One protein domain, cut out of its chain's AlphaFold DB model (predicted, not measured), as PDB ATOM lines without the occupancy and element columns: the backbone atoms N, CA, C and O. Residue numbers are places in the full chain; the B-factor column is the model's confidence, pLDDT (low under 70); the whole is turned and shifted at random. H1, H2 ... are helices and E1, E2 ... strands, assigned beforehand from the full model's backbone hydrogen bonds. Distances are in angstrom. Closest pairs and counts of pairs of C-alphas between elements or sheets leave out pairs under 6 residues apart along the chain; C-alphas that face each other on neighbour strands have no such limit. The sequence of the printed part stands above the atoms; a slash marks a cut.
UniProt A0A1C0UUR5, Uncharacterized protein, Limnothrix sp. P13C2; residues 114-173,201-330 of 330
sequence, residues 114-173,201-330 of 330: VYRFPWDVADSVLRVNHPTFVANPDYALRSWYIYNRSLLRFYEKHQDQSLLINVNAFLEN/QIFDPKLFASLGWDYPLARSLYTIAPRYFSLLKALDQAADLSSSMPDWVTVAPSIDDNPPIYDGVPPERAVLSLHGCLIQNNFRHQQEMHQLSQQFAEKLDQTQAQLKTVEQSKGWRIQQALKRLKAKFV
ATOM      1  N   VAL A 114      -2.343 -23.469 -19.132       96.88
ATOM      2  CA  VAL A 114      -1.467 -22.900 -18.105       96.88
ATOM      3  C   VAL A 114      -0.895 -21.572 -18.562       96.88
ATOM      4  O   VAL A 114      -0.436 -21.440 -19.694       96.88
ATOM      5  N   TYR A 115      -0.870 -20.604 -17.654       97.69
ATOM      6  CA  TYR A 115      -0.204 -19.323 -17.857       97.69
ATOM      7  C   TYR A 115       0.654 -18.973 -16.646       97.69
ATOM      8  O   TYR A 115       0.522 -19.542 -15.565       97.69
ATOM      9  N   ARG A 116       1.590 -18.052 -16.835       95.38
ATOM     10  CA  ARG A 116       2.537 -17.599 -15.811       95.38
ATOM     11  C   ARG A 116       2.713 -16.095 -15.948       95.38
ATOM     12  O   ARG A 116       2.396 -15.549 -17.007       95.38
ATOM     13  N   PHE A 117       3.250 -15.433 -14.928       97.44
ATOM     14  CA  PHE A 117       3.636 -14.034 -15.052       97.44
ATOM     15  C   PHE A 117       4.512 -13.773 -16.293       97.44
ATOM     16  O   PHE A 117       5.440 -14.538 -16.571       97.44
ATOM     17  N   PRO A 118       4.249 -12.688 -17.043       97.44
ATOM     18  CA  PRO A 118       4.959 -12.403 -18.287       97.44
ATOM     19  C   PRO A 118       6.464 -12.200 -18.067       97.44
ATOM     20  O   PRO A 118       7.282 -12.713 -18.833       97.44
ATOM     21  N   TRP A 119       6.855 -11.511 -16.991       97.25
ATOM     22  CA  TRP A 119       8.266 -11.276 -16.667       97.25
ATOM     23  C   TRP A 119       9.005 -12.542 -16.245       97.25
ATOM     24  O   TRP A 119      10.185 -12.667 -16.548       97.25
ATOM     25  N   ASP A 120       8.325 -13.489 -15.606       95.62
ATOM     26  CA  ASP A 120       8.906 -14.782 -15.255       95.62
ATOM     27  C   ASP A 120       9.218 -15.618 -16.499       95.62
ATOM     28  O   ASP A 120      10.239 -16.304 -16.563       95.62
ATOM     29  N   VAL A 121       8.323 -15.579 -17.491       95.56
ATOM     30  CA  VAL A 121       8.547 -16.250 -18.774       95.56
ATOM     31  C   VAL A 121       9.707 -15.588 -19.506       95.56
ATOM     32  O   VAL A 121      10.612 -16.290 -19.949       95.56
ATOM     33  N   ALA A 122       9.742 -14.255 -19.562       96.50
ATOM     34  CA  ALA A 122      10.851 -13.529 -20.175       96.50
ATOM     35  C   ALA A 122      12.196 -13.837 -19.496       96.50
ATOM     36  O   ALA A 122      13.162 -14.195 -20.161       96.50
ATOM     37  N   ASP A 123      12.243 -13.781 -18.169       95.00
ATOM     38  CA  ASP A 123      13.400 -14.141 -17.352       95.00
ATOM     39  C   ASP A 123      13.860 -15.596 -17.587       95.00
ATOM     40  O   ASP A 123      15.052 -15.856 -17.763       95.00
ATOM     41  N   SER A 124      12.920 -16.542 -17.688       92.38
ATOM     42  CA  SER A 124      13.226 -17.936 -18.025       92.38
ATOM     43  C   SER A 124      13.828 -18.094 -19.418       92.38
ATOM     44  O   SER A 124      14.792 -18.840 -19.573       92.38
ATOM     45  N   VAL A 125      13.287 -17.404 -20.424       93.50
ATOM     46  CA  VAL A 125      13.803 -17.460 -21.800       93.50
ATOM     47  C   VAL A 125      15.205 -16.851 -21.879       93.50
ATOM     48  O   VAL A 125      16.094 -17.422 -22.508       93.50
ATOM     49  N   LEU A 126      15.446 -15.735 -21.188       94.19
ATOM     50  CA  LEU A 126      16.747 -15.061 -21.188       94.19
ATOM     51  C   LEU A 126      17.849 -15.871 -20.489       94.19
ATOM     52  O   LEU A 126      19.009 -15.790 -20.893       94.19
ATOM     53  N   ARG A 127      17.506 -16.703 -19.495       91.38
ATOM     54  CA  ARG A 127      18.454 -17.645 -18.872       91.38
ATOM     55  C   ARG A 127      19.002 -18.702 -19.828       91.38
ATOM     56  O   ARG A 127      20.123 -19.152 -19.618       91.38
ATOM     57  N   VAL A 128      18.242 -19.080 -20.858       89.56
ATOM     58  CA  VAL A 128      18.700 -20.035 -21.884       89.56
ATOM     59  C   VAL A 128      19.846 -19.442 -22.714       89.56
ATOM     60  O   VAL A 128      20.645 -20.172 -23.285       89.56
ATOM     61  N   ASN A 129      19.971 -18.107 -22.754       90.25
ATOM     62  CA  ASN A 129      21.038 -17.394 -23.463       90.25
ATOM     63  C   ASN A 129      21.128 -17.744 -24.964       90.25
ATOM     64  O   ASN A 129      22.203 -17.726 -25.566       90.25
ATOM     65  N   HIS A 130      19.994 -18.078 -25.581       92.62
ATOM     66  CA  HIS A 130      19.943 -18.384 -27.005       92.62
ATOM     67  C   HIS A 130      20.138 -17.098 -27.838       92.62
ATOM     68  O   HIS A 130      19.476 -16.096 -27.543       92.62
ATOM     69  N   PRO A 131      20.965 -17.101 -28.907       93.38
ATOM     70  CA  PRO A 131      21.337 -15.888 -29.647       93.38
ATOM     71  C   PRO A 131      20.158 -15.022 -30.106       93.38
ATOM     72  O   PRO A 131      20.225 -13.798 -30.006       93.38
ATOM     73  N   THR A 132      19.054 -15.641 -30.541       92.81
ATOM     74  CA  THR A 132      17.834 -14.924 -30.955       92.81
ATOM     75  C   THR A 132      17.282 -14.030 -29.846       92.81
ATOM     76  O   THR A 132      16.968 -12.871 -30.100       92.81
ATOM     77  N   PHE A 133      17.190 -14.548 -28.619       93.94
ATOM     78  CA  PHE A 133      16.621 -13.828 -27.478       93.94
ATOM     79  C   PHE A 133      17.646 -12.920 -26.793       93.94
ATOM     80  O   PHE A 133      17.262 -11.989 -26.098       93.94
ATOM     81  N   VAL A 134      18.945 -13.135 -27.021       93.56
ATOM     82  CA  VAL A 134      19.980 -12.157 -26.653       93.56
ATOM     83  C   VAL A 134      19.892 -10.925 -27.556       93.56
ATOM     84  O   VAL A 134      19.966  -9.801 -27.070       93.56
ATOM     85  N   ALA A 135      19.712 -11.125 -28.866       93.56
ATOM     86  CA  ALA A 135      19.582 -10.034 -29.829       93.56
ATOM     87  C   ALA A 135      18.228  -9.310 -29.721       93.56
ATOM     88  O   ALA A 135      18.169  -8.088 -29.847       93.56
ATOM     89  N   ASN A 136      17.151 -10.061 -29.470       94.19
ATOM     90  CA  ASN A 136      15.780  -9.556 -29.415       94.19
ATOM     91  C   ASN A 136      15.058 -10.066 -28.154       94.19
ATOM     92  O   ASN A 136      14.200 -10.950 -28.227       94.19
ATOM     93  N   PRO A 137      15.412  -9.553 -26.965       96.06
ATOM     94  CA  PRO A 137      14.880 -10.069 -25.706       96.06
ATOM     95  C   PRO A 137      13.374  -9.818 -25.522       96.06
ATOM     96  O   PRO A 137      12.697 -10.593 -24.847       96.06
ATOM     97  N   ASP A 138      12.817  -8.792 -26.172       95.06
ATOM     98  CA  ASP A 138      11.376  -8.504 -26.230       95.06
ATOM     99  C   ASP A 138      10.551  -9.623 -26.869       95.06
ATOM    100  O   ASP A 138       9.372  -9.769 -26.537       95.06
ATOM    101  N   TYR A 139      11.157 -10.460 -27.718       95.19
ATOM    102  CA  TYR A 139      10.462 -11.576 -28.360       95.19
ATOM    103  C   TYR A 139       9.841 -12.523 -27.330       95.19
ATOM    104  O   TYR A 139       8.777 -13.080 -27.588       95.19
ATOM    105  N   ALA A 140      10.435 -12.658 -26.140       95.50
ATOM    106  CA  ALA A 140       9.881 -13.492 -25.078       95.50
ATOM    107  C   ALA A 140       8.526 -12.969 -24.559       95.50
ATOM    108  O   ALA A 140       7.571 -13.737 -24.444       95.50
ATOM    109  N   LEU A 141       8.412 -11.660 -24.297       96.00
ATOM    110  CA  LEU A 141       7.153 -11.047 -23.853       96.00
ATOM    111  C   LEU A 141       6.113 -11.006 -24.969       96.00
ATOM    112  O   LEU A 141       4.937 -11.294 -24.739       96.00
ATOM    113  N   ARG A 142       6.536 -10.684 -26.193       94.56
ATOM    114  CA  ARG A 142       5.631 -10.644 -27.345       94.56
ATOM    115  C   ARG A 142       5.087 -12.038 -27.669       94.56
ATOM    116  O   ARG A 142       3.885 -12.175 -27.892       94.56
ATOM    117  N   SER A 143       5.923 -13.076 -27.580       95.38
ATOM    118  CA  SER A 143       5.491 -14.477 -27.691       95.38
ATOM    119  C   SER A 143       4.507 -14.846 -26.586       95.38
ATOM    120  O   SER A 143       3.434 -15.370 -26.878       95.38
ATOM    121  N   TRP A 144       4.818 -14.499 -25.329       97.12
ATOM    122  CA  TRP A 144       3.905 -14.710 -24.202       97.12
ATOM    123  C   TRP A 144       2.526 -14.103 -24.478       97.12
ATOM    124  O   TRP A 144       1.513 -14.755 -24.237       97.12
ATOM    125  N   TYR A 145       2.471 -12.892 -25.032       96.50
ATOM    126  CA  TYR A 145       1.208 -12.214 -25.310       96.50
ATOM    127  C   TYR A 145       0.360 -12.942 -26.355       96.50
ATOM    128  O   TYR A 145      -0.818 -13.191 -26.108       96.50
ATOM    129  N   ILE A 146       0.944 -13.332 -27.494       95.12
ATOM    130  CA  ILE A 146       0.201 -14.036 -28.555       95.12
ATOM    131  C   ILE A 146      -0.333 -15.377 -28.054       95.12
ATOM    132  O   ILE A 146      -1.496 -15.714 -28.298       95.12
ATOM    133  N   TYR A 147       0.501 -16.125 -27.334       97.44
ATOM    134  CA  TYR A 147       0.119 -17.424 -26.790       97.44
ATOM    135  C   TYR A 147      -1.028 -17.272 -25.797       97.44
ATOM    136  O   TYR A 147      -2.057 -17.918 -25.948       97.44
ATOM    137  N   ASN A 148      -0.898 -16.366 -24.829       98.06
ATOM    138  CA  ASN A 148      -1.907 -16.207 -23.785       98.06
ATOM    139  C   ASN A 148      -3.204 -15.562 -24.290       98.06
ATOM    140  O   ASN A 148      -4.277 -15.902 -23.800       98.06
ATOM    141  N   ARG A 149      -3.139 -14.710 -25.320       96.31
ATOM    142  CA  ARG A 149      -4.324 -14.218 -26.039       96.31
ATOM    143  C   ARG A 149      -5.078 -15.365 -26.714       96.31
ATOM    144  O   ARG A 149      -6.297 -15.446 -26.602       96.31
ATOM    145  N   SER A 150      -4.360 -16.249 -27.409       96.12
ATOM    146  CA  SER A 150      -4.954 -17.408 -28.093       96.12
ATOM    147  C   SER A 150      -5.538 -18.405 -27.088       96.12
ATOM    148  O   SER A 150      -6.663 -18.865 -27.253       96.12
ATOM    149  N   LEU A 151      -4.808 -18.651 -25.999       97.69
ATOM    150  CA  LEU A 151      -5.212 -19.504 -24.887       97.69
ATOM    151  C   LEU A 151      -6.498 -19.007 -24.212       97.69
ATOM    152  O   LEU A 151      -7.415 -19.799 -24.011       97.69
ATOM    153  N   LEU A 152      -6.596 -17.706 -23.912       98.19
ATOM    154  CA  LEU A 152      -7.789 -17.109 -23.302       98.19
ATOM    155  C   LEU A 152      -9.010 -17.212 -24.225       98.19
ATOM    156  O   LEU A 152     -10.058 -17.687 -23.800       98.19
ATOM    157  N   ARG A 153      -8.860 -16.860 -25.508       96.94
ATOM    158  CA  ARG A 153      -9.945 -16.979 -26.498       96.94
ATOM    159  C   ARG A 153     -10.434 -18.417 -26.665       96.94
ATOM    160  O   ARG A 153     -11.626 -18.640 -26.860       96.94
ATOM    161  N   PHE A 154      -9.523 -19.388 -26.633       98.12
ATOM    162  CA  PHE A 154      -9.891 -20.798 -26.690       98.12
ATOM    163  C   PHE A 154     -10.640 -21.222 -25.422       98.12
ATOM    164  O   PHE A 154     -11.711 -21.822 -25.510       98.12
ATOM    165  N   TYR A 155     -10.122 -20.849 -24.247       98.06
ATOM    166  CA  TYR A 155     -10.770 -21.126 -22.966       98.06
ATOM    167  C   TYR A 155     -12.207 -20.596 -22.928       98.06
ATOM    168  O   TYR A 155     -13.113 -21.341 -22.571       98.06
ATOM    169  N   GLU A 156     -12.439 -19.356 -23.368       96.81
ATOM    170  CA  GLU A 156     -13.771 -18.736 -23.406       96.81
ATOM    171  C   GLU A 156     -14.795 -19.533 -24.231       96.81
ATOM    172  O   GLU A 156     -15.976 -19.546 -23.888       96.81
ATOM    173  N   LYS A 157     -14.354 -20.233 -25.282       97.00
ATOM    174  CA  LYS A 157     -15.213 -21.078 -26.128       97.00
ATOM    175  C   LYS A 157     -15.391 -22.503 -25.589       97.00
ATOM    176  O   LYS A 157     -16.403 -23.133 -25.884       97.00
ATOM    177  N   HIS A 158     -14.425 -23.011 -24.820       96.50
ATOM    178  CA  HIS A 158     -14.331 -24.420 -24.412       96.50
ATOM    179  C   HIS A 158     -14.229 -24.607 -22.884       96.50
ATOM    180  O   HIS A 158     -13.564 -25.535 -22.413       96.50
ATOM    181  N   GLN A 159     -14.885 -23.749 -22.095       94.56
ATOM    182  CA  GLN A 159     -14.784 -23.726 -20.622       94.56
ATOM    183  C   GLN A 159     -15.140 -25.064 -19.948       94.56
ATOM    184  O   GLN A 159     -14.539 -25.434 -18.937       94.56
ATOM    185  N   ASP A 160     -16.089 -25.817 -20.509       93.38
ATOM    186  CA  ASP A 160     -16.541 -27.098 -19.943       93.38
ATOM    187  C   ASP A 160     -15.499 -28.217 -20.075       93.38
ATOM    188  O   ASP A 160     -15.478 -29.160 -19.282       93.38
ATOM    189  N   GLN A 161     -14.614 -28.113 -21.068       94.38
ATOM    190  CA  GLN A 161     -13.548 -29.080 -21.339       94.38
ATOM    191  C   GLN A 161     -12.178 -28.585 -20.868       94.38
ATOM    192  O   GLN A 161     -11.193 -29.316 -20.976       94.38
ATOM    193  N   SER A 162     -12.105 -27.361 -20.349       96.56
ATOM    194  CA  SER A 162     -10.850 -26.687 -20.041       96.56
ATOM    195  C   SER A 162     -10.717 -26.367 -18.556       96.56
ATOM    196  O   SER A 162     -11.692 -26.081 -17.857       96.56
ATOM    197  N   LEU A 163      -9.474 -26.397 -18.093       97.31
ATOM    198  CA  LEU A 163      -9.045 -25.919 -16.790       97.31
ATOM    199  C   LEU A 163      -7.932 -24.892 -17.007       97.31
ATOM    200  O   LEU A 163      -6.902 -25.234 -17.593       97.31
ATOM    201  N   LEU A 164      -8.140 -23.658 -16.551       98.00
ATOM    202  CA  LEU A 164      -7.203 -22.549 -16.709       98.00
ATOM    203  C   LEU A 164      -6.497 -22.242 -15.384       98.00
ATOM    204  O   LEU A 164      -7.127 -21.819 -14.415       98.00
ATOM    205  N   ILE A 165      -5.179 -22.452 -15.340       97.31
ATOM    206  CA  ILE A 165      -4.373 -22.337 -14.117       97.31
ATOM    207  C   ILE A 165      -3.202 -21.372 -14.299       97.31
ATOM    208  O   ILE A 165      -2.369 -21.524 -15.197       97.31
ATOM    209  N   ASN A 166      -3.072 -20.443 -13.357       96.81
ATOM    210  CA  ASN A 166      -1.849 -19.696 -13.146       96.81
ATOM    211  C   ASN A 166      -0.804 -20.572 -12.438       96.81
ATOM    212  O   ASN A 166      -1.021 -21.065 -11.329       96.81
ATOM    213  N   VAL A 167       0.361 -20.743 -13.061       93.31
ATOM    214  CA  VAL A 167       1.454 -21.540 -12.500       93.31
ATOM    215  C   VAL A 167       1.941 -20.939 -11.187       93.31
ATOM    216  O   VAL A 167       2.107 -21.697 -10.245       93.31
ATOM    217  N   ASN A 168       2.123 -19.617 -11.079       92.62
ATOM    218  CA  ASN A 168       2.587 -18.986  -9.838       92.62
ATOM    219  C   ASN A 168       1.636 -19.294  -8.665       92.62
ATOM    220  O   ASN A 168       2.093 -19.714  -7.605       92.62
ATOM    221  N   ALA A 169       0.323 -19.205  -8.887       93.31
ATOM    222  CA  ALA A 169      -0.689 -19.551  -7.888       93.31
ATOM    223  C   ALA A 169      -0.685 -21.040  -7.511       93.31
ATOM    224  O   ALA A 169      -0.858 -21.383  -6.342       93.31
ATOM    225  N   PHE A 170      -0.454 -21.929  -8.484       91.12
ATOM    226  CA  PHE A 170      -0.306 -23.363  -8.227       91.12
ATOM    227  C   PHE A 170       0.891 -23.662  -7.313       91.12
ATOM    228  O   PHE A 170       0.814 -24.569  -6.493       91.12
ATOM    229  N   LEU A 171       1.991 -22.909  -7.424       86.81
ATOM    230  CA  LEU A 171       3.161 -23.086  -6.551       86.81
ATOM    231  C   LEU A 171       2.896 -22.655  -5.115       86.81
ATOM    232  O   LEU A 171       3.425 -23.265  -4.190       86.81
ATOM    233  N   GLU A 172       2.098 -21.608  -4.939       87.31
ATOM    234  CA  GLU A 172       1.710 -21.111  -3.621       87.31
ATOM    235  C   GLU A 172       0.658 -22.016  -2.965       87.31
ATOM    236  O   GLU A 172       0.699 -22.223  -1.755       87.31
ATOM    237  N   ASN A 173      -0.264 -22.578  -3.756       86.75
ATOM    238  CA  ASN A 173      -1.405 -23.362  -3.277       86.75
ATOM    239  C   ASN A 173      -1.596 -24.667  -4.084       86.75
ATOM    240  O   ASN A 173      -2.619 -24.833  -4.763       86.75
ATOM    241  N   GLN A 201       9.003 -34.103  -4.879       68.31
ATOM    242  CA  GLN A 201       9.873 -34.985  -5.665       68.31
ATOM    243  C   GLN A 201       9.534 -34.921  -7.161       68.31
ATOM    244  O   GLN A 201      10.432 -34.886  -8.015       68.31
ATOM    245  N   ILE A 202       8.241 -34.834  -7.486       67.31
ATOM    246  CA  ILE A 202       7.736 -34.715  -8.861       67.31
ATOM    247  C   ILE A 202       8.113 -33.351  -9.453       67.31
ATOM    248  O   ILE A 202       8.554 -33.246 -10.601       67.31
ATOM    249  N   PHE A 203       8.003 -32.296  -8.654       66.81
ATOM    250  CA  PHE A 203       8.128 -30.917  -9.093       66.81
ATOM    251  C   PHE A 203       9.149 -30.163  -8.227       66.81
ATOM    252  O   PHE A 203       9.012 -30.128  -7.012       66.81
ATOM    253  N   ASP A 204      10.165 -29.551  -8.850       65.88
ATOM    254  CA  ASP A 204      11.141 -28.705  -8.145       65.88
ATOM    255  C   ASP A 204      10.725 -27.226  -8.252       65.88
ATOM    256  O   ASP A 204      10.836 -26.644  -9.340       65.88
ATOM    257  N   PRO A 205      10.285 -26.582  -7.151       62.53
ATOM    258  CA  PRO A 205       9.921 -25.167  -7.155       62.53
ATOM    259  C   PRO A 205      11.053 -24.243  -7.604       62.53
ATOM    260  O   PRO A 205      10.786 -23.167  -8.138       62.53
ATOM    261  N   LYS A 206      12.319 -24.656  -7.457       63.97
ATOM    262  CA  LYS A 206      13.477 -23.852  -7.869       63.97
ATOM    263  C   LYS A 206      13.583 -23.704  -9.387       63.97
ATOM    264  O   LYS A 206      14.123 -22.699  -9.844       63.97
ATOM    265  N   LEU A 207      13.026 -24.639 -10.167       62.16
ATOM    266  CA  LEU A 207      12.932 -24.514 -11.631       62.16
ATOM    267  C   LEU A 207      11.943 -23.415 -12.057       62.16
ATOM    268  O   LEU A 207      12.010 -22.911 -13.175       62.16
ATOM    269  N   PHE A 208      11.052 -23.004 -11.152       64.00
ATOM    270  CA  PHE A 208      10.037 -21.981 -11.375       64.00
ATOM    271  C   PHE A 208      10.273 -20.774 -10.469       64.00
ATOM    272  O   PHE A 208       9.333 -20.236  -9.890       64.00
ATOM    273  N   ALA A 209      11.532 -20.336 -10.361       71.19
ATOM    274  CA  ALA A 209      11.887 -19.103  -9.666       71.19
ATOM    275  C   ALA A 209      10.977 -17.961 -10.143       71.19
ATOM    276  O   ALA A 209      11.041 -17.561 -11.308       71.19
ATOM    277  N   SER A 210      10.085 -17.510  -9.261       83.88
ATOM    278  CA  SER A 210       9.122 -16.446  -9.524       83.88
ATOM    279  C   SER A 210       9.721 -15.129  -9.071       83.88
ATOM    280  O   SER A 210      10.085 -14.974  -7.905       83.88
ATOM    281  N   LEU A 211       9.804 -14.163  -9.975       90.00
ATOM    282  CA  LEU A 211      10.099 -12.790  -9.613       90.00
ATOM    283  C   LEU A 211       8.808 -12.192  -9.047       90.00
ATOM    284  O   LEU A 211       7.767 -12.188  -9.707       90.00
ATOM    285  N   GLY A 212       8.856 -11.736  -7.796       90.75
ATOM    286  CA  GLY A 212       7.700 -11.122  -7.145       90.75
ATOM    287  C   GLY A 212       7.265  -9.821  -7.828       90.75
ATOM    288  O   GLY A 212       8.028  -9.200  -8.566       90.75
ATOM    289  N   TRP A 213       6.053  -9.365  -7.522       93.50
ATOM    290  CA  TRP A 213       5.471  -8.128  -8.058       93.50
ATOM    291  C   TRP A 213       6.319  -6.868  -7.815       93.50
ATOM    292  O   TRP A 213       6.283  -5.926  -8.606       93.50
ATOM    293  N   ASP A 214       7.101  -6.855  -6.735       93.88
ATOM    294  CA  ASP A 214       8.003  -5.754  -6.379       93.88
ATOM    295  C   ASP A 214       9.376  -5.832  -7.052       93.88
ATOM    296  O   ASP A 214      10.200  -4.931  -6.890       93.88
ATOM    297  N   TYR A 215       9.637  -6.886  -7.826       95.00
ATOM    298  CA  TYR A 215      10.910  -7.045  -8.507       95.00
ATOM    299  C   TYR A 215      11.114  -5.930  -9.555       95.00
ATOM    300  O   TYR A 215      10.167  -5.588 -10.276       95.00
ATOM    301  N   PRO A 216      12.335  -5.369  -9.704       95.38
ATOM    302  CA  PRO A 216      12.581  -4.229 -10.593       95.38
ATOM    303  C   PRO A 216      12.118  -4.435 -12.038       95.38
ATOM    304  O   PRO A 216      11.589  -3.502 -12.645       95.38
ATOM    305  N   LEU A 217      12.263  -5.651 -12.580       96.19
ATOM    306  CA  LEU A 217      11.762  -5.990 -13.915       96.19
ATOM    307  C   LEU A 217      10.238  -5.823 -14.008       96.19
ATOM    308  O   LEU A 217       9.760  -5.139 -14.909       96.19
ATOM    309  N   ALA A 218       9.480  -6.397 -13.066       96.69
ATOM    310  CA  ALA A 218       8.021  -6.318 -13.051       96.69
ATOM    311  C   ALA A 218       7.542  -4.861 -12.926       96.69
ATOM    312  O   ALA A 218       6.722  -4.403 -13.722       96.69
ATOM    313  N   ARG A 219       8.122  -4.092 -11.995       96.00
ATOM    314  CA  ARG A 219       7.803  -2.665 -11.800       96.00
ATOM    315  C   ARG A 219       8.106  -1.813 -13.034       96.00
ATOM    316  O   ARG A 219       7.307  -0.948 -13.401       96.00
ATOM    317  N   SER A 220       9.230  -2.078 -13.695       96.75
ATOM    318  CA  SER A 220       9.610  -1.372 -14.920       96.75
ATOM    319  C   SER A 220       8.624  -1.682 -16.043       96.75
ATOM    320  O   SER A 220       8.044  -0.762 -16.614       96.75
ATOM    321  N   LEU A 221       8.359  -2.969 -16.300       97.12
ATOM    322  CA  LEU A 221       7.429  -3.407 -17.343       97.12
ATOM    323  C   LEU A 221       6.011  -2.873 -17.136       97.12
ATOM    324  O   LEU A 221       5.379  -2.491 -18.114       97.12
ATOM    325  N   TYR A 222       5.526  -2.785 -15.894       96.38
ATOM    326  CA  TYR A 222       4.221  -2.180 -15.611       96.38
ATOM    327  C   TYR A 222       4.120  -0.747 -16.137       96.38
ATOM    328  O   TYR A 222       3.103  -0.353 -16.701       96.38
ATOM    329  N   THR A 223       5.199   0.020 -15.978       94.12
ATOM    330  CA  THR A 223       5.245   1.429 -16.379       94.12
ATOM    331  C   THR A 223       5.311   1.583 -17.894       94.12
ATOM    332  O   THR A 223       4.646   2.450 -18.455       94.12
ATOM    333  N   ILE A 224       6.122   0.760 -18.563       94.00
ATOM    334  CA  ILE A 224       6.456   0.960 -19.981       94.00
ATOM    335  C   ILE A 224       5.655   0.085 -20.950       94.00
ATOM    336  O   ILE A 224       5.597   0.388 -22.137       94.00
ATOM    337  N   ALA A 225       5.057  -1.002 -20.465       94.38
ATOM    338  CA  ALA A 225       4.346  -1.981 -21.277       94.38
ATOM    339  C   ALA A 225       3.111  -2.547 -20.536       94.38
ATOM    340  O   ALA A 225       3.006  -3.761 -20.316       94.38
ATOM    341  N   PRO A 226       2.137  -1.690 -20.164       94.25
ATOM    342  CA  PRO A 226       0.977  -2.086 -19.360       94.25
ATOM    343  C   PRO A 226       0.089  -3.154 -20.022       94.25
ATOM    344  O   PRO A 226      -0.589  -3.895 -19.313       94.25
ATOM    345  N   ARG A 227       0.140  -3.313 -21.355       94.81
ATOM    346  CA  ARG A 227      -0.623  -4.339 -22.097       94.81
ATOM    347  C   ARG A 227      -0.438  -5.758 -21.556       94.81
ATOM    348  O   ARG A 227      -1.393  -6.526 -21.507       94.81
ATOM    349  N   TYR A 228       0.773  -6.114 -21.119       96.50
ATOM    350  CA  TYR A 228       1.047  -7.455 -20.594       96.50
ATOM    351  C   TYR A 228       0.329  -7.681 -19.256       96.50
ATOM    352  O   TYR A 228      -0.119  -8.790 -18.976       96.50
ATOM    353  N   PHE A 229       0.157  -6.620 -18.463       97.31
ATOM    354  CA  PHE A 229      -0.599  -6.644 -17.212       97.31
ATOM    355  C   PHE A 229      -2.105  -6.652 -17.472       97.31
ATOM    356  O   PHE A 229      -2.829  -7.347 -16.768       97.31
ATOM    357  N   SER A 230      -2.579  -5.936 -18.496       97.38
ATOM    358  CA  SER A 230      -3.980  -5.989 -18.925       97.38
ATOM    359  C   SER A 230      -4.396  -7.395 -19.357       97.38
ATOM    360  O   SER A 230      -5.430  -7.883 -18.902       97.38
ATOM    361  N   LEU A 231      -3.567  -8.078 -20.156       98.06
ATOM    362  CA  LEU A 231      -3.823  -9.467 -20.543       98.06
ATOM    363  C   LEU A 231      -3.704 -10.421 -19.346       98.06
ATOM    364  O   LEU A 231      -4.547 -11.296 -19.185       98.06
ATOM    365  N   LEU A 232      -2.706 -10.234 -18.471       98.12
ATOM    366  CA  LEU A 232      -2.587 -11.023 -17.240       98.12
ATOM    367  C   LEU A 232      -3.836 -10.876 -16.357       98.12
ATOM    368  O   LEU A 232      -4.318 -11.866 -15.821       98.12
ATOM    369  N   LYS A 233      -4.390  -9.665 -16.246       97.75
ATOM    370  CA  LYS A 233      -5.621  -9.410 -15.491       97.75
ATOM    371  C   LYS A 233      -6.833 -10.080 -16.126       97.75
ATOM    372  O   LYS A 233      -7.659 -10.619 -15.400       97.75
ATOM    373  N   ALA A 234      -6.932 -10.069 -17.455       97.94
ATOM    374  CA  ALA A 234      -7.990 -10.781 -18.168       97.94
ATOM    375  C   ALA A 234      -7.897 -12.305 -17.948       97.94
ATOM    376  O   ALA A 234      -8.904 -12.942 -17.657       97.94
ATOM    377  N   LEU A 235      -6.685 -12.871 -17.996       98.38
ATOM    378  CA  LEU A 235      -6.439 -14.278 -17.659       98.38
ATOM    379  C   LEU A 235      -6.826 -14.595 -16.209       98.38
ATOM    380  O   LEU A 235      -7.574 -15.538 -15.983       98.38
ATOM    381  N   ASP A 236      -6.366 -13.798 -15.239       97.62
ATOM    382  CA  ASP A 236      -6.676 -13.999 -13.817       97.62
ATOM    383  C   ASP A 236      -8.177 -13.887 -13.517       97.62
ATOM    384  O   ASP A 236      -8.670 -14.580 -12.635       97.62
ATOM    385  N   GLN A 237      -8.922 -13.063 -14.257       96.69
ATOM    386  CA  GLN A 237     -10.380 -12.988 -14.121       96.69
ATOM    387  C   GLN A 237     -11.107 -14.221 -14.670       96.69
ATOM    388  O   GLN A 237     -12.194 -14.538 -14.190       96.69
ATOM    389  N   ALA A 238     -10.538 -14.891 -15.675       97.25
ATOM    390  CA  ALA A 238     -11.134 -16.065 -16.308       97.25
ATOM    391  C   ALA A 238     -10.705 -17.394 -15.656       97.25
ATOM    392  O   ALA A 238     -11.410 -18.396 -15.788       97.25
ATOM    393  N   ALA A 239      -9.543 -17.418 -15.000       97.62
ATOM    394  CA  ALA A 239      -8.900 -18.633 -14.520       97.62
ATOM    395  C   ALA A 239      -9.652 -19.335 -13.384       97.62
ATOM    396  O   ALA A 239     -10.177 -18.705 -12.471       97.62
ATOM    397  N   ASP A 240      -9.606 -20.670 -13.397       97.00
ATOM    398  CA  ASP A 240     -10.081 -21.505 -12.290       97.00
ATOM    399  C   ASP A 240      -9.135 -21.426 -11.073       97.00
ATOM    400  O   ASP A 240      -9.567 -21.580  -9.930       97.00
ATOM    401  N   LEU A 241      -7.839 -21.178 -11.312       96.56
ATOM    402  CA  LEU A 241      -6.850 -20.832 -10.288       96.56
ATOM    403  C   LEU A 241      -6.043 -19.615 -10.746       96.56
ATOM    404  O   LEU A 241      -5.141 -19.745 -11.575       96.56
ATOM    405  N   SER A 242      -6.363 -18.444 -10.204       96.75
ATOM    406  CA  SER A 242      -5.739 -17.169 -10.562       96.75
ATOM    407  C   SER A 242      -4.589 -16.790  -9.632       96.75
ATOM    408  O   SER A 242      -4.492 -17.272  -8.502       96.75
ATOM    409  N   SER A 243      -3.735 -15.873 -10.085       93.88
ATOM    410  CA  SER A 243      -2.745 -15.240  -9.212       93.88
ATOM    411  C   SER A 243      -3.383 -14.227  -8.250       93.88
ATOM    412  O   SER A 243      -4.495 -13.745  -8.476       93.88
ATOM    413  N   SER A 244      -2.659 -13.874  -7.182       90.00
ATOM    414  CA  SER A 244      -3.015 -12.745  -6.314       90.00
ATOM    415  C   SER A 244      -2.400 -11.455  -6.863       90.00
ATOM    416  O   SER A 244      -1.229 -11.155  -6.614       90.00
ATOM    417  N   MET A 245      -3.184 -10.699  -7.634       92.38
ATOM    418  CA  MET A 245      -2.753  -9.419  -8.200       92.38
ATOM    419  C   MET A 245      -2.795  -8.300  -7.136       92.38
ATOM    420  O   MET A 245      -3.829  -8.129  -6.492       92.38
ATOM    421  N   PRO A 246      -1.716  -7.517  -6.943       94.12
ATOM    422  CA  PRO A 246      -1.686  -6.438  -5.958       94.12
ATOM    423  C   PRO A 246      -2.604  -5.259  -6.298       94.12
ATOM    424  O   PRO A 246      -2.724  -4.877  -7.461       94.12
ATOM    425  N   ASP A 247      -3.105  -4.573  -5.267       92.06
ATOM    426  CA  ASP A 247      -4.011  -3.416  -5.397       92.06
ATOM    427  C   ASP A 247      -3.436  -2.241  -6.208       92.06
ATOM    428  O   ASP A 247      -4.178  -1.454  -6.795       92.06
ATOM    429  N   TRP A 248      -2.107  -2.097  -6.255       93.12
ATOM    430  CA  TRP A 248      -1.455  -1.027  -7.017       93.12
ATOM    431  C   TRP A 248      -1.500  -1.252  -8.537       93.12
ATOM    432  O   TRP A 248      -1.216  -0.323  -9.296       93.12
ATOM    433  N   VAL A 249      -1.843  -2.461  -8.993       93.25
ATOM    434  CA  VAL A 249      -1.993  -2.795 -10.413       93.25
ATOM    435  C   VAL A 249      -3.382  -2.352 -10.878       93.25
ATOM    436  O   VAL A 249      -4.382  -3.056 -10.731       93.25
ATOM    437  N   THR A 250      -3.458  -1.162 -11.469       93.69
ATOM    438  CA  THR A 250      -4.734  -0.488 -11.769       93.69
ATOM    439  C   THR A 250      -5.194  -0.610 -13.223       93.69
ATOM    440  O   THR A 250      -6.215  -0.032 -13.592       93.69
ATOM    441  N   VAL A 251      -4.493  -1.383 -14.056       93.88
ATOM    442  CA  VAL A 251      -4.861  -1.581 -15.468       93.88
ATOM    443  C   VAL A 251      -6.241  -2.231 -15.618       93.88
ATOM    444  O   VAL A 251      -6.660  -3.045 -14.789       93.88
ATOM    445  N   ALA A 252      -6.957  -1.885 -16.687       93.50
ATOM    446  CA  ALA A 252      -8.173  -2.592 -17.075       93.50
ATOM    447  C   ALA A 252      -7.814  -3.938 -17.737       93.50
ATOM    448  O   ALA A 252      -6.788  -4.005 -18.425       93.50
ATOM    449  N   PRO A 253      -8.623  -4.998 -17.545       92.94
ATOM    450  CA  PRO A 253      -8.480  -6.226 -18.319       92.94
ATOM    451  C   PRO A 253      -8.764  -5.916 -19.794       92.94
ATOM    452  O   PRO A 253      -9.804  -5.344 -20.121       92.94
ATOM    453  N   SER A 254      -7.831  -6.249 -20.679       92.00
ATOM    454  CA  SER A 254      -8.007  -6.041 -22.117       92.00
ATOM    455  C   SER A 254      -7.140  -6.986 -22.935       92.00
ATOM    456  O   SER A 254      -6.085  -7.446 -22.492       92.00
ATOM    457  N   ILE A 255      -7.610  -7.244 -24.152       90.00
ATOM    458  CA  ILE A 255      -6.895  -7.960 -25.198       90.00
ATOM    459  C   ILE A 255      -6.789  -7.000 -26.381       90.00
ATOM    460  O   ILE A 255      -7.804  -6.544 -26.900       90.00
ATOM    461  N   ASP A 256      -5.566  -6.700 -26.795       87.75
ATOM    462  CA  ASP A 256      -5.288  -5.954 -28.011       87.75
ATOM    463  C   ASP A 256      -5.101  -6.964 -29.139       87.75
ATOM    464  O   ASP A 256      -4.234  -7.839 -29.075       87.75
ATOM    465  N   ASP A 257      -5.919  -6.860 -30.179       82.75
ATOM    466  CA  ASP A 257      -5.886  -7.803 -31.301       82.75
ATOM    467  C   ASP A 257      -4.759  -7.507 -32.292       82.75
ATOM    468  O   ASP A 257      -4.340  -8.394 -33.033       82.75
ATOM    469  N   ASN A 258      -4.253  -6.274 -32.278       84.56
ATOM    470  CA  ASN A 258      -3.212  -5.812 -33.181       84.56
ATOM    471  C   ASN A 258      -1.854  -5.730 -32.470       84.56
ATOM    472  O   ASN A 258      -1.802  -5.393 -31.279       84.56
ATOM    473  N   PRO A 259      -0.744  -5.975 -33.191       83.94
ATOM    474  CA  PRO A 259       0.579  -5.695 -32.664       83.94
ATOM    475  C   PRO A 259       0.723  -4.220 -32.270       83.94
ATOM    476  O   PRO A 259       0.126  -3.340 -32.898       83.94
ATOM    477  N   PRO A 260       1.551  -3.929 -31.258       85.38
ATOM    478  CA  PRO A 260       1.886  -2.559 -30.917       85.38
ATOM    479  C   PRO A 260       2.754  -1.964 -32.034       85.38
ATOM    480  O   PRO A 260       3.695  -2.599 -32.511       85.38
ATOM    481  N   ILE A 261       2.439  -0.737 -32.445       83.44
ATOM    482  CA  ILE A 261       3.256   0.020 -33.397       83.44
ATOM    483  C   ILE A 261       4.239   0.857 -32.584       83.44
ATOM    484  O   ILE A 261       3.823   1.672 -31.761       83.44
ATOM    485  N   TYR A 262       5.534   0.647 -32.809       81.75
ATOM    486  CA  TYR A 262       6.589   1.406 -32.146       81.75
ATOM    487  C   TYR A 262       7.278   2.342 -33.134       81.75
ATOM    488  O   TYR A 262       7.753   1.907 -34.184       81.75
ATOM    489  N   ASP A 263       7.422   3.607 -32.746       77.75
ATOM    490  CA  ASP A 263       8.322   4.549 -33.413       77.75
ATOM    491  C   ASP A 263       9.765   4.272 -32.954       77.75
ATOM    492  O   ASP A 263      10.350   5.003 -32.153       77.75
ATOM    493  N   GLY A 264      10.327   3.150 -33.416       83.19
ATOM    494  CA  GLY A 264      11.678   2.700 -33.082       83.19
ATOM    495  C   GLY A 264      11.710   1.393 -32.291       83.19
ATOM    496  O   GLY A 264      10.977   0.451 -32.578       83.19
ATOM    497  N   VAL A 265      12.628   1.300 -31.327       84.25
ATOM    498  CA  VAL A 265      12.842   0.071 -30.553       84.25
ATOM    499  C   VAL A 265      11.726  -0.098 -29.510       84.25
ATOM    500  O   VAL A 265      11.479   0.854 -28.765       84.25
ATOM    501  N   PRO A 266      11.099  -1.288 -29.389       90.81
ATOM    502  CA  PRO A 266      10.115  -1.554 -28.342       90.81
ATOM    503  C   PRO A 266      10.678  -1.215 -26.953       90.81
ATOM    504  O   PRO A 266      11.785  -1.659 -26.628       90.81
ATOM    505  N   PRO A 267       9.965  -0.454 -26.106       90.62
ATOM    506  CA  PRO A 267      10.482  -0.035 -24.806       90.62
ATOM    507  C   PRO A 267      10.815  -1.232 -23.906       90.62
ATOM    508  O   PRO A 267      11.797  -1.193 -23.159       90.62
ATOM    509  N   GLU A 268      10.067  -2.335 -24.016       94.69
ATOM    510  CA  GLU A 268      10.363  -3.565 -23.282       94.69
ATOM    511  C   GLU A 268      11.709  -4.189 -23.672       94.69
ATOM    512  O   GLU A 268      12.343  -4.824 -22.827       94.69
ATOM    513  N   ARG A 269      12.200  -3.959 -24.901       95.38
ATOM    514  CA  ARG A 269      13.501  -4.475 -25.352       95.38
ATOM    515  C   ARG A 269      14.625  -3.911 -24.498       95.38
ATOM    516  O   ARG A 269      15.520  -4.659 -24.114       95.38
ATOM    517  N   ALA A 270      14.581  -2.621 -24.162       93.44
ATOM    518  CA  ALA A 270      15.621  -1.976 -23.364       93.44
ATOM    519  C   ALA A 270      15.675  -2.544 -21.936       93.44
ATOM    520  O   ALA A 270      16.739  -2.948 -21.464       93.44
ATOM    521  N   VAL A 271      14.520  -2.635 -21.270       96.19
ATOM    522  CA  VAL A 271      14.421  -3.172 -19.903       96.19
ATOM    523  C   VAL A 271      14.843  -4.641 -19.858       96.19
ATOM    524  O   VAL A 271      15.607  -5.037 -18.975       96.19
ATOM    525  N   LEU A 272      14.412  -5.447 -20.828       97.50
ATOM    526  CA  LEU A 272      14.792  -6.855 -20.890       97.50
ATOM    527  C   LEU A 272      16.255  -7.066 -21.282       97.50
ATOM    528  O   LEU A 272      16.862  -8.018 -20.803       97.50
ATOM    529  N   SER A 273      16.851  -6.175 -22.077       96.19
ATOM    530  CA  SER A 273      18.294  -6.214 -22.358       96.19
ATOM    531  C   SER A 273      19.102  -6.007 -21.076       96.19
ATOM    532  O   SER A 273      20.034  -6.760 -20.802       96.19
ATOM    533  N   LEU A 274      18.714  -5.030 -20.248       95.44
ATOM    534  CA  LEU A 274      19.350  -4.791 -18.948       95.44
ATOM    535  C   LEU A 274      19.173  -5.986 -18.003       95.44
ATOM    536  O   LEU A 274      20.135  -6.399 -17.353       95.44
ATOM    537  N   HIS A 275      17.973  -6.572 -17.959       96.25
ATOM    538  CA  HIS A 275      17.715  -7.778 -17.167       96.25
ATOM    539  C   HIS A 275      18.524  -8.983 -17.663       96.25
ATOM    540  O   HIS A 275      19.120  -9.699 -16.863       96.25
ATOM    541  N   GLY A 276      18.629  -9.170 -18.980       95.25
ATOM    542  CA  GLY A 276      19.475 -10.189 -19.598       95.25
ATOM    543  C   GLY A 276      20.945 -10.030 -19.206       95.25
ATOM    544  O   GLY A 276      21.574 -10.995 -18.773       95.25
ATOM    545  N   CYS A 277      21.480  -8.806 -19.249       94.69
ATOM    546  CA  CYS A 277      22.829  -8.509 -18.760       94.69
ATOM    547  C   CYS A 277      23.004  -8.874 -17.277       94.69
ATOM    548  O   CYS A 277      24.026  -9.456 -16.908       94.69
ATOM    549  N   LEU A 278      22.012  -8.570 -16.433       94.00
ATOM    550  CA  LEU A 278      22.028  -8.932 -15.014       94.00
ATOM    551  C   LEU A 278      22.055 -10.455 -14.819       94.00
ATOM    552  O   LEU A 278      22.868 -10.947 -14.037       94.00
ATOM    553  N   ILE A 279      21.221 -11.201 -15.550       92.44
ATOM    554  CA  ILE A 279      21.214 -12.672 -15.531       92.44
ATOM    555  C   ILE A 279      22.600 -13.216 -15.894       92.44
ATOM    556  O   ILE A 279      23.156 -14.021 -15.145       92.44
ATOM    557  N   GLN A 280      23.182 -12.754 -17.005       91.12
ATOM    558  CA  GLN A 280      24.488 -13.229 -17.472       91.12
ATOM    559  C   GLN A 280      25.611 -12.897 -16.486       91.12
ATOM    560  O   GLN A 280      26.500 -13.718 -16.245       91.12
ATOM    561  N   ASN A 281      25.565 -11.711 -15.873       92.62
ATOM    562  CA  ASN A 281      26.532 -11.321 -14.854       92.62
ATOM    563  C   ASN A 281      26.409 -12.183 -13.588       92.62
ATOM    564  O   ASN A 281      27.419 -12.647 -13.063       92.62
ATOM    565  N   ASN A 282      25.183 -12.453 -13.130       90.06
ATOM    566  CA  ASN A 282      24.937 -13.323 -11.979       90.06
ATOM    567  C   ASN A 282      25.420 -14.752 -12.238       90.06
ATOM    568  O   ASN A 282      26.061 -15.344 -11.372       90.06
ATOM    569  N   PHE A 283      25.163 -15.287 -13.434       88.06
ATOM    570  CA  PHE A 283      25.629 -16.615 -13.819       88.06
ATOM    571  C   PHE A 283      27.160 -16.700 -13.824       88.06
ATOM    572  O   PHE A 283      27.731 -17.606 -13.217       88.06
ATOM    573  N   ARG A 284      27.840 -15.714 -14.427       90.12
ATOM    574  CA  ARG A 284      29.309 -15.628 -14.408       90.12
ATOM    575  C   ARG A 284      29.851 -15.569 -12.982       90.12
ATOM    576  O   ARG A 284      30.753 -16.327 -12.640       90.12
ATOM    577  N   HIS A 285      29.263 -14.724 -12.137       91.81
ATOM    578  CA  HIS A 285      29.681 -14.590 -10.746       91.81
ATOM    579  C   HIS A 285      29.504 -15.897  -9.954       91.81
ATOM    580  O   HIS A 285      30.387 -16.286  -9.190       91.81
ATOM    581  N   GLN A 286      28.402 -16.622 -10.166       88.81
ATOM    582  CA  GLN A 286      28.184 -17.936  -9.554       88.81
ATOM    583  C   GLN A 286      29.225 -18.966 -10.008       88.81
ATOM    584  O   GLN A 286      29.726 -19.725  -9.177       88.81
ATOM    585  N   GLN A 287      29.584 -18.978 -11.294       88.94
ATOM    586  CA  GLN A 287      30.635 -19.856 -11.810       88.94
ATOM    587  C   GLN A 287      32.004 -19.534 -11.198       88.94
ATOM    588  O   GLN A 287      32.694 -20.448 -10.745       88.94
ATOM    589  N   GLU A 288      32.374 -18.255 -11.122       93.06
ATOM    590  CA  GLU A 288      33.619 -17.806 -10.485       93.06
ATOM    591  C   GLU A 288      33.670 -18.204  -9.001       93.06
ATOM    592  O   GLU A 288      34.679 -18.725  -8.526       93.06
ATOM    593  N   MET A 289      32.564 -18.029  -8.269       92.44
ATOM    594  CA  MET A 289      32.459 -18.451  -6.869       92.44
ATOM    595  C   MET A 289      32.542 -19.962  -6.691       92.44
ATOM    596  O   MET A 289      33.196 -20.430  -5.757       92.44
ATOM    597  N   HIS A 290      31.943 -20.735  -7.594       91.31
ATOM    598  CA  HIS A 290      32.054 -22.188  -7.566       91.31
ATOM    599  C   HIS A 290      33.498 -22.648  -7.807       91.31
ATOM    600  O   HIS A 290      34.018 -23.457  -7.040       91.31
ATOM    601  N   GLN A 291      34.175 -22.081  -8.809       93.19
ATOM    602  CA  GLN A 291      35.583 -22.373  -9.096       93.19
ATOM    603  C   GLN A 291      36.489 -22.013  -7.915       93.19
ATOM    604  O   GLN A 291      37.329 -22.815  -7.508       93.19
ATOM    605  N   LEU A 292      36.295 -20.833  -7.321       94.88
ATOM    606  CA  LEU A 292      37.074 -20.401  -6.165       94.88
ATOM    607  C   LEU A 292      36.840 -21.323  -4.955       94.88
ATOM    608  O   LEU A 292      37.786 -21.681  -4.257       94.88
ATOM    609  N   SER A 293      35.595 -21.754  -4.729       94.56
ATOM    610  CA  SER A 293      35.252 -22.707  -3.667       94.56
ATOM    611  C   SER A 293      35.939 -24.062  -3.859       94.56
ATOM    612  O   SER A 293      36.484 -24.596  -2.892       94.56
ATOM    613  N   GLN A 294      35.979 -24.585  -5.090       94.12
ATOM    614  CA  GLN A 294      36.703 -25.819  -5.414       94.12
ATOM    615  C   GLN A 294      38.209 -25.673  -5.156       94.12
ATOM    616  O   GLN A 294      38.796 -26.507  -4.470       94.12
ATOM    617  N   GLN A 295      38.822 -24.569  -5.596       95.06
ATOM    618  CA  GLN A 295      40.244 -24.293  -5.348       95.06
ATOM    619  C   GLN A 295      40.572 -24.202  -3.850       95.06
ATOM    620  O   GLN A 295      41.613 -24.689  -3.401       95.06
ATOM    621  N   PHE A 296      39.693 -23.586  -3.053       95.62
ATOM    622  CA  PHE A 296      39.856 -23.545  -1.601       95.62
ATOM    623  C   PHE A 296      39.747 -24.932  -0.967       95.62
ATOM    624  O   PHE A 296      40.555 -25.241  -0.090       95.62
ATOM    625  N   ALA A 297      38.797 -25.762  -1.408       94.69
ATOM    626  CA  ALA A 297      38.649 -27.133  -0.925       94.69
ATOM    627  C   ALA A 297      39.902 -27.971  -1.226       94.69
ATOM    628  O   ALA A 297      40.478 -28.563  -0.315       94.69
ATOM    629  N   GLU A 298      40.410 -27.917  -2.459       95.62
ATOM    630  CA  GLU A 298      41.645 -28.609  -2.853       95.62
ATOM    631  C   GLU A 298      42.854 -28.152  -2.026       95.62
ATOM    632  O   GLU A 298      43.645 -28.968  -1.543       95.62
ATOM    633  N   LYS A 299      43.005 -26.840  -1.818       95.88
ATOM    634  CA  LYS A 299      44.109 -26.290  -1.022       95.88
ATOM    635  C   LYS A 299      43.999 -26.669   0.454       95.88
ATOM    636  O   LYS A 299      45.026 -26.892   1.104       95.88
ATOM    637  N   LEU A 300      42.782 -26.739   0.992       95.69
ATOM    638  CA  LEU A 300      42.532 -27.201   2.353       95.69
ATOM    639  C   LEU A 300      42.949 -28.669   2.501       95.69
ATOM    640  O   LEU A 300      43.710 -28.979   3.418       95.69
ATOM    641  N   ASP A 301      42.548 -29.531   1.569       95.38
ATOM    642  CA  ASP A 301      42.913 -30.951   1.559       95.38
ATOM    643  C   ASP A 301      44.430 -31.149   1.450       95.38
ATOM    644  O   ASP A 301      45.022 -31.907   2.226       95.38
ATOM    645  N   GLN A 302      45.096 -30.403   0.561       94.75
ATOM    646  CA  GLN A 302      46.558 -30.410   0.444       94.75
ATOM    647  C   GLN A 302      47.238 -29.976   1.747       94.75
ATOM    648  O   GLN A 302      48.183 -30.623   2.205       94.75
ATOM    649  N   THR A 303      46.747 -28.906   2.376       93.81
ATOM    650  CA  THR A 303      47.306 -28.389   3.632       93.81
ATOM    651  C   THR A 303      47.109 -29.391   4.773       93.81
ATOM    652  O   THR A 303      48.034 -29.640   5.546       93.81
ATOM    653  N   GLN A 304      45.940 -30.031   4.861       95.00
ATOM    654  CA  GLN A 304      45.671 -31.082   5.845       95.00
ATOM    655  C   GLN A 304      46.551 -32.320   5.619       95.00
ATOM    656  O   GLN A 304      47.055 -32.899   6.585       95.00
ATOM    657  N   ALA A 305      46.784 -32.718   4.367       93.38
ATOM    658  CA  ALA A 305      47.687 -33.818   4.034       93.38
ATOM    659  C   ALA A 305      49.144 -33.501   4.418       93.38
ATOM    660  O   ALA A 305      49.836 -34.344   5.001       93.38
ATOM    661  N   GLN A 306      49.603 -32.271   4.161       93.31
ATOM    662  CA  GLN A 306      50.920 -31.799   4.594       93.31
ATOM    663  C   GLN A 306      51.040 -31.779   6.122       93.31
ATOM    664  O   GLN A 306      52.023 -32.295   6.653       93.31
ATOM    665  N   LEU A 307      50.032 -31.267   6.839       92.19
ATOM    666  CA  LEU A 307      49.996 -31.282   8.305       92.19
ATOM    667  C   LEU A 307      50.083 -32.705   8.857       92.19
ATOM    668  O   LEU A 307      50.955 -32.974   9.677       92.19
ATOM    669  N   LYS A 308      49.274 -33.645   8.348       91.50
ATOM    670  CA  LYS A 308      49.352 -35.064   8.742       91.50
ATOM    671  C   LYS A 308      50.746 -35.648   8.499       91.50
ATOM    672  O   LYS A 308      51.267 -36.376   9.342       91.50
ATOM    673  N   THR A 309      51.374 -35.306   7.375       91.94
ATOM    674  CA  THR A 309      52.737 -35.752   7.048       91.94
ATOM    675  C   THR A 309      53.758 -35.205   8.049       91.94
ATOM    676  O   THR A 309      54.598 -35.952   8.558       91.94
ATOM    677  N   VAL A 310      53.664 -33.917   8.390       90.25
ATOM    678  CA  VAL A 310      54.516 -33.278   9.403       90.25
ATOM    679  C   VAL A 310      54.285 -33.904  10.779       90.25
ATOM    680  O   VAL A 310      55.257 -34.252  11.450       90.25
ATOM    681  N   GLU A 311      53.034 -34.129  11.180       87.19
ATOM    682  CA  GLU A 311      52.670 -34.745  12.461       87.19
ATOM    683  C   GLU A 311      53.192 -36.181  12.607       87.19
ATOM    684  O   GLU A 311      53.541 -36.632  13.702       87.19
ATOM    685  N   GLN A 312      53.297 -36.911  11.498       87.69
ATOM    686  CA  GLN A 312      53.853 -38.262  11.479       87.69
ATOM    687  C   GLN A 312      55.389 -38.286  11.459       87.69
ATOM    688  O   GLN A 312      55.980 -39.336  11.737       87.69
ATOM    689  N   SER A 313      56.045 -37.154  11.189       90.38
ATOM    690  CA  SER A 313      57.501 -37.063  11.088       90.38
ATOM    691  C   SER A 313      58.218 -37.311  12.425       90.38
ATOM    692  O   SER A 313      57.717 -37.018  13.515       90.38
ATOM    693  N   LYS A 314      59.455 -37.822  12.353       84.88
ATOM    694  CA  LYS A 314      60.301 -38.037  13.542       84.88
ATOM    695  C   LYS A 314      60.592 -36.728  14.286       84.88
ATOM    696  O   LYS A 314      60.544 -36.714  15.513       84.88
ATOM    697  N   GLY A 315      60.857 -35.642  13.554       86.25
ATOM    698  CA  GLY A 315      61.156 -34.327  14.129       86.25
ATOM    699  C   GLY A 315      60.004 -33.789  14.980       86.25
ATOM    700  O   GLY A 315      60.226 -33.371  16.116       86.25
ATOM    701  N   TRP A 316      58.767 -33.908  14.490       82.50
ATOM    702  CA  TRP A 316      57.578 -33.511  15.244       82.50
ATOM    703  C   TRP A 316      57.387 -34.332  16.523       82.50
ATOM    704  O   TRP A 316      57.151 -33.774  17.595       82.50
ATOM    705  N   ARG A 317      57.557 -35.659  16.450       84.12
ATOM    706  CA  ARG A 317      57.464 -36.542  17.629       84.12
ATOM    707  C   ARG A 317      58.487 -36.175  18.707       84.12
ATOM    708  O   ARG A 317      58.139 -36.136  19.887       84.12
ATOM    709  N   ILE A 318      59.722 -35.861  18.307       84.31
ATOM    710  CA  ILE A 318      60.782 -35.403  19.219       84.31
ATOM    711  C   ILE A 318      60.400 -34.059  19.853       84.31
ATOM    712  O   ILE A 318      60.492 -33.904  21.071       84.31
ATOM    713  N   GLN A 319      59.912 -33.105  19.060       86.44
ATOM    714  CA  GLN A 319      59.484 -31.795  19.549       86.44
ATOM    715  C   GLN A 319      58.328 -31.902  20.561       86.44
ATOM    716  O   GLN A 319      58.354 -31.245  21.603       86.44
ATOM    717  N   GLN A 320      57.348 -32.775  20.310       85.44
ATOM    718  CA  GLN A 320      56.248 -33.051  21.241       85.44
ATOM    719  C   GLN A 320      56.732 -33.724  22.535       85.44
ATOM    720  O   GLN A 320      56.286 -33.354  23.623       85.44
ATOM    721  N   ALA A 321      57.678 -34.665  22.452       80.69
ATOM    722  CA  ALA A 321      58.285 -35.290  23.629       80.69
ATOM    723  C   ALA A 321      59.045 -34.270  24.499       80.69
ATOM    724  O   ALA A 321      58.855 -34.238  25.715       80.69
ATOM    725  N   LEU A 322      59.830 -33.379  23.881       84.12
ATOM    726  CA  LEU A 322      60.526 -32.286  24.570       84.12
ATOM    727  C   LEU A 322      59.551 -31.299  25.230       84.12
ATOM    728  O   LEU A 322      59.788 -30.863  26.356       84.12
ATOM    729  N   LYS A 323      58.434 -30.973  24.567       85.44
ATOM    730  CA  LYS A 323      57.383 -30.109  25.127       85.44
ATOM    731  C   LYS A 323      56.724 -30.743  26.359       85.44
ATOM    732  O   LYS A 323      56.548 -30.062  27.365       85.44
ATOM    733  N   ARG A 324      56.425 -32.048  26.313       84.62
ATOM    734  CA  ARG A 324      55.889 -32.814  27.457       84.62
ATOM    735  C   ARG A 324      56.874 -32.908  28.621       84.62
ATOM    736  O   ARG A 324      56.447 -32.848  29.766       84.62
ATOM    737  N   LEU A 325      58.171 -33.050  28.339       80.94
ATOM    738  CA  LEU A 325      59.216 -33.021  29.363       80.94
ATOM    739  C   LEU A 325      59.272 -31.652  30.043       80.94
ATOM    740  O   LEU A 325      59.162 -31.594  31.259       80.94
ATOM    741  N   LYS A 326      59.345 -30.552  29.280       81.25
ATOM    742  CA  LYS A 326      59.345 -29.190  29.848       81.25
ATOM    743  C   LYS A 326      58.116 -28.906  30.718       81.25
ATOM    744  O   LYS A 326      58.266 -28.301  31.768       81.25
ATOM    745  N   ALA A 327      56.938 -29.390  30.324       76.75
ATOM    746  CA  ALA A 327      55.701 -29.234  31.094       76.75
ATOM    747  C   ALA A 327      55.643 -30.059  32.398       76.75
ATOM    748  O   ALA A 327      54.720 -29.872  33.175       76.75
ATOM    749  N   LYS A 328      56.582 -30.989  32.628       74.94
ATOM    750  CA  LYS A 328      56.725 -31.713  33.906       74.94
ATOM    751  C   LYS A 328      57.707 -31.044  34.875       74.94
ATOM    752  O   LYS A 328      57.798 -31.478  36.017       74.94
ATOM    753  N   PHE A 329      58.477 -30.062  34.405       66.62
ATOM    754  CA  PHE A 329      59.503 -29.349  35.179       66.62
ATOM    755  C   PHE A 329      59.130 -27.880  35.456       66.62
ATOM    756  O   PHE A 329      59.970 -27.112  35.921       66.62
ATOM    757  N   VAL A 330      57.881 -27.511  35.165       53.94
ATOM    758  CA  VAL A 330      57.166 -26.312  35.626       53.94
ATOM    759  C   VAL A 330      55.971 -26.824  36.411       53.94
ATOM    760  O   VAL A 330      55.681 -26.239  37.474       53.94
TER     761      VAL A 330
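This is residues 114 to 173 and 201 to 330 of the 330 residues of an uncharacterized protein of Limnothrix sp. P13C2 (UniProt A0A1C0UUR5). A small head of short helices has one long, straight helix, H8, running out of it as an arm, and H9 turns off sharply at the arm's far end. In the head, H3 and residues 272 to 280 of H8 pack on H1, H6 packs on residues 267 to 275 of H8, H7 lies beside H3, and a long link without a named element, residues 239 to 266, runs round the outside. The printed part has 190 residues with nine named helices and one named strand, in the order H1 H2 H3 E1 H4 H5 H6 H7 H8 H9; the class is mostly helix. The whole is extended, with a radius of gyration of the C-alphas of 28.2 A; it spans 94 by 41 by 29 A, the arm making the length.

H1, residues 118 to 127, begins at C-alpha 118 at (4.959, -12.403, -18.287) and is 14.5 A long from first to last C-alpha. H2 is residues 131 to 135, 6.1 A, and H3 is residues 139 to 157, 27.5 A. The strand E1, residues 162 to 166, measures 13.3 A, and H4, residues 167 to 172, 8.9 A. After the cut come H5, residues 205 to 208, 5.3 A, H6, residues 216 to 224, 12.4 A, and H7, residues 227 to 238, 16.8 A. H8, residues 267 to 312, is the longest helix at 68.3 A, from C-alpha 267 at (10.482, -0.035, -24.806) to C-alpha 312 at (53.853, -38.262, 11.479). H9, residues 314 to 326, is 18.6 A long and ends with C-alpha 326 at (59.345, -29.190, 29.848).

H1 is the hub, touching four helices. It touches residues 140 to 145 of H3 at a steep tilt of 44 degrees, opposite ways; the closest C-alphas, of Ala 122 and Ala 140, are 5.0 A apart. It touches H8 at a steep tilt of 49 degrees, the same way, closest at the C-alphas of Leu 126 and Gly 276, 5.8 A. H1 and H6 only just touch, with 3 pairs of C-alphas within 8 A, the closest those of Trp 119 and Ala 218, 6.1 A. H1 and H2 touch only at the corner, and only just, with 3 such pairs, the closest those of Leu 126 and Phe 133, 6.4 A. H6 touches H8 at a shallow tilt of 6 degrees, opposite ways, closest at the C-alphas of Ile 224 and Pro 267, 6.4 A. H3 and H7 touch at a shallow tilt of 28 degrees, the same way, with the C-alphas of Leu 152 and Leu 235 closest at 6.5 A. The helix packing is part aligned, part crossed. H4 and H5 are close but not clearly touching; their closest C-alphas, of Leu 171 and Pro 205, are 7.1 A apart. H8 and H9 are also close but not clearly touching, about perpendicular at 73 degrees, closest at the C-alphas of Val 310 and Trp 316, 6.6 A. E1 pairs with no named strand, but residues 114 to 115 pair parallel with its residues 165 to 166. Every O i to N i+4 pair is within hydrogen-bond range in H1, H2, H4, H6, H7 and H9, against 14 of 15 in H3 and 41 of 42 in H8; H5 is too short for such a pair.

The C-alphas of Lys 157 and Phe 329, the two farthest apart, are 97.0 A from each other. Residues 284 to 310 of H8 stand free. Residues 174 to 200 are not printed, and C-alphas 173 and 201 are 16.4 A apart across the cut. The link from H7 to H8 is long, with 28 residues. The mean pLDDT of the printed part is 91.1; residues 201 to 208 and 329 to 330 are under 70.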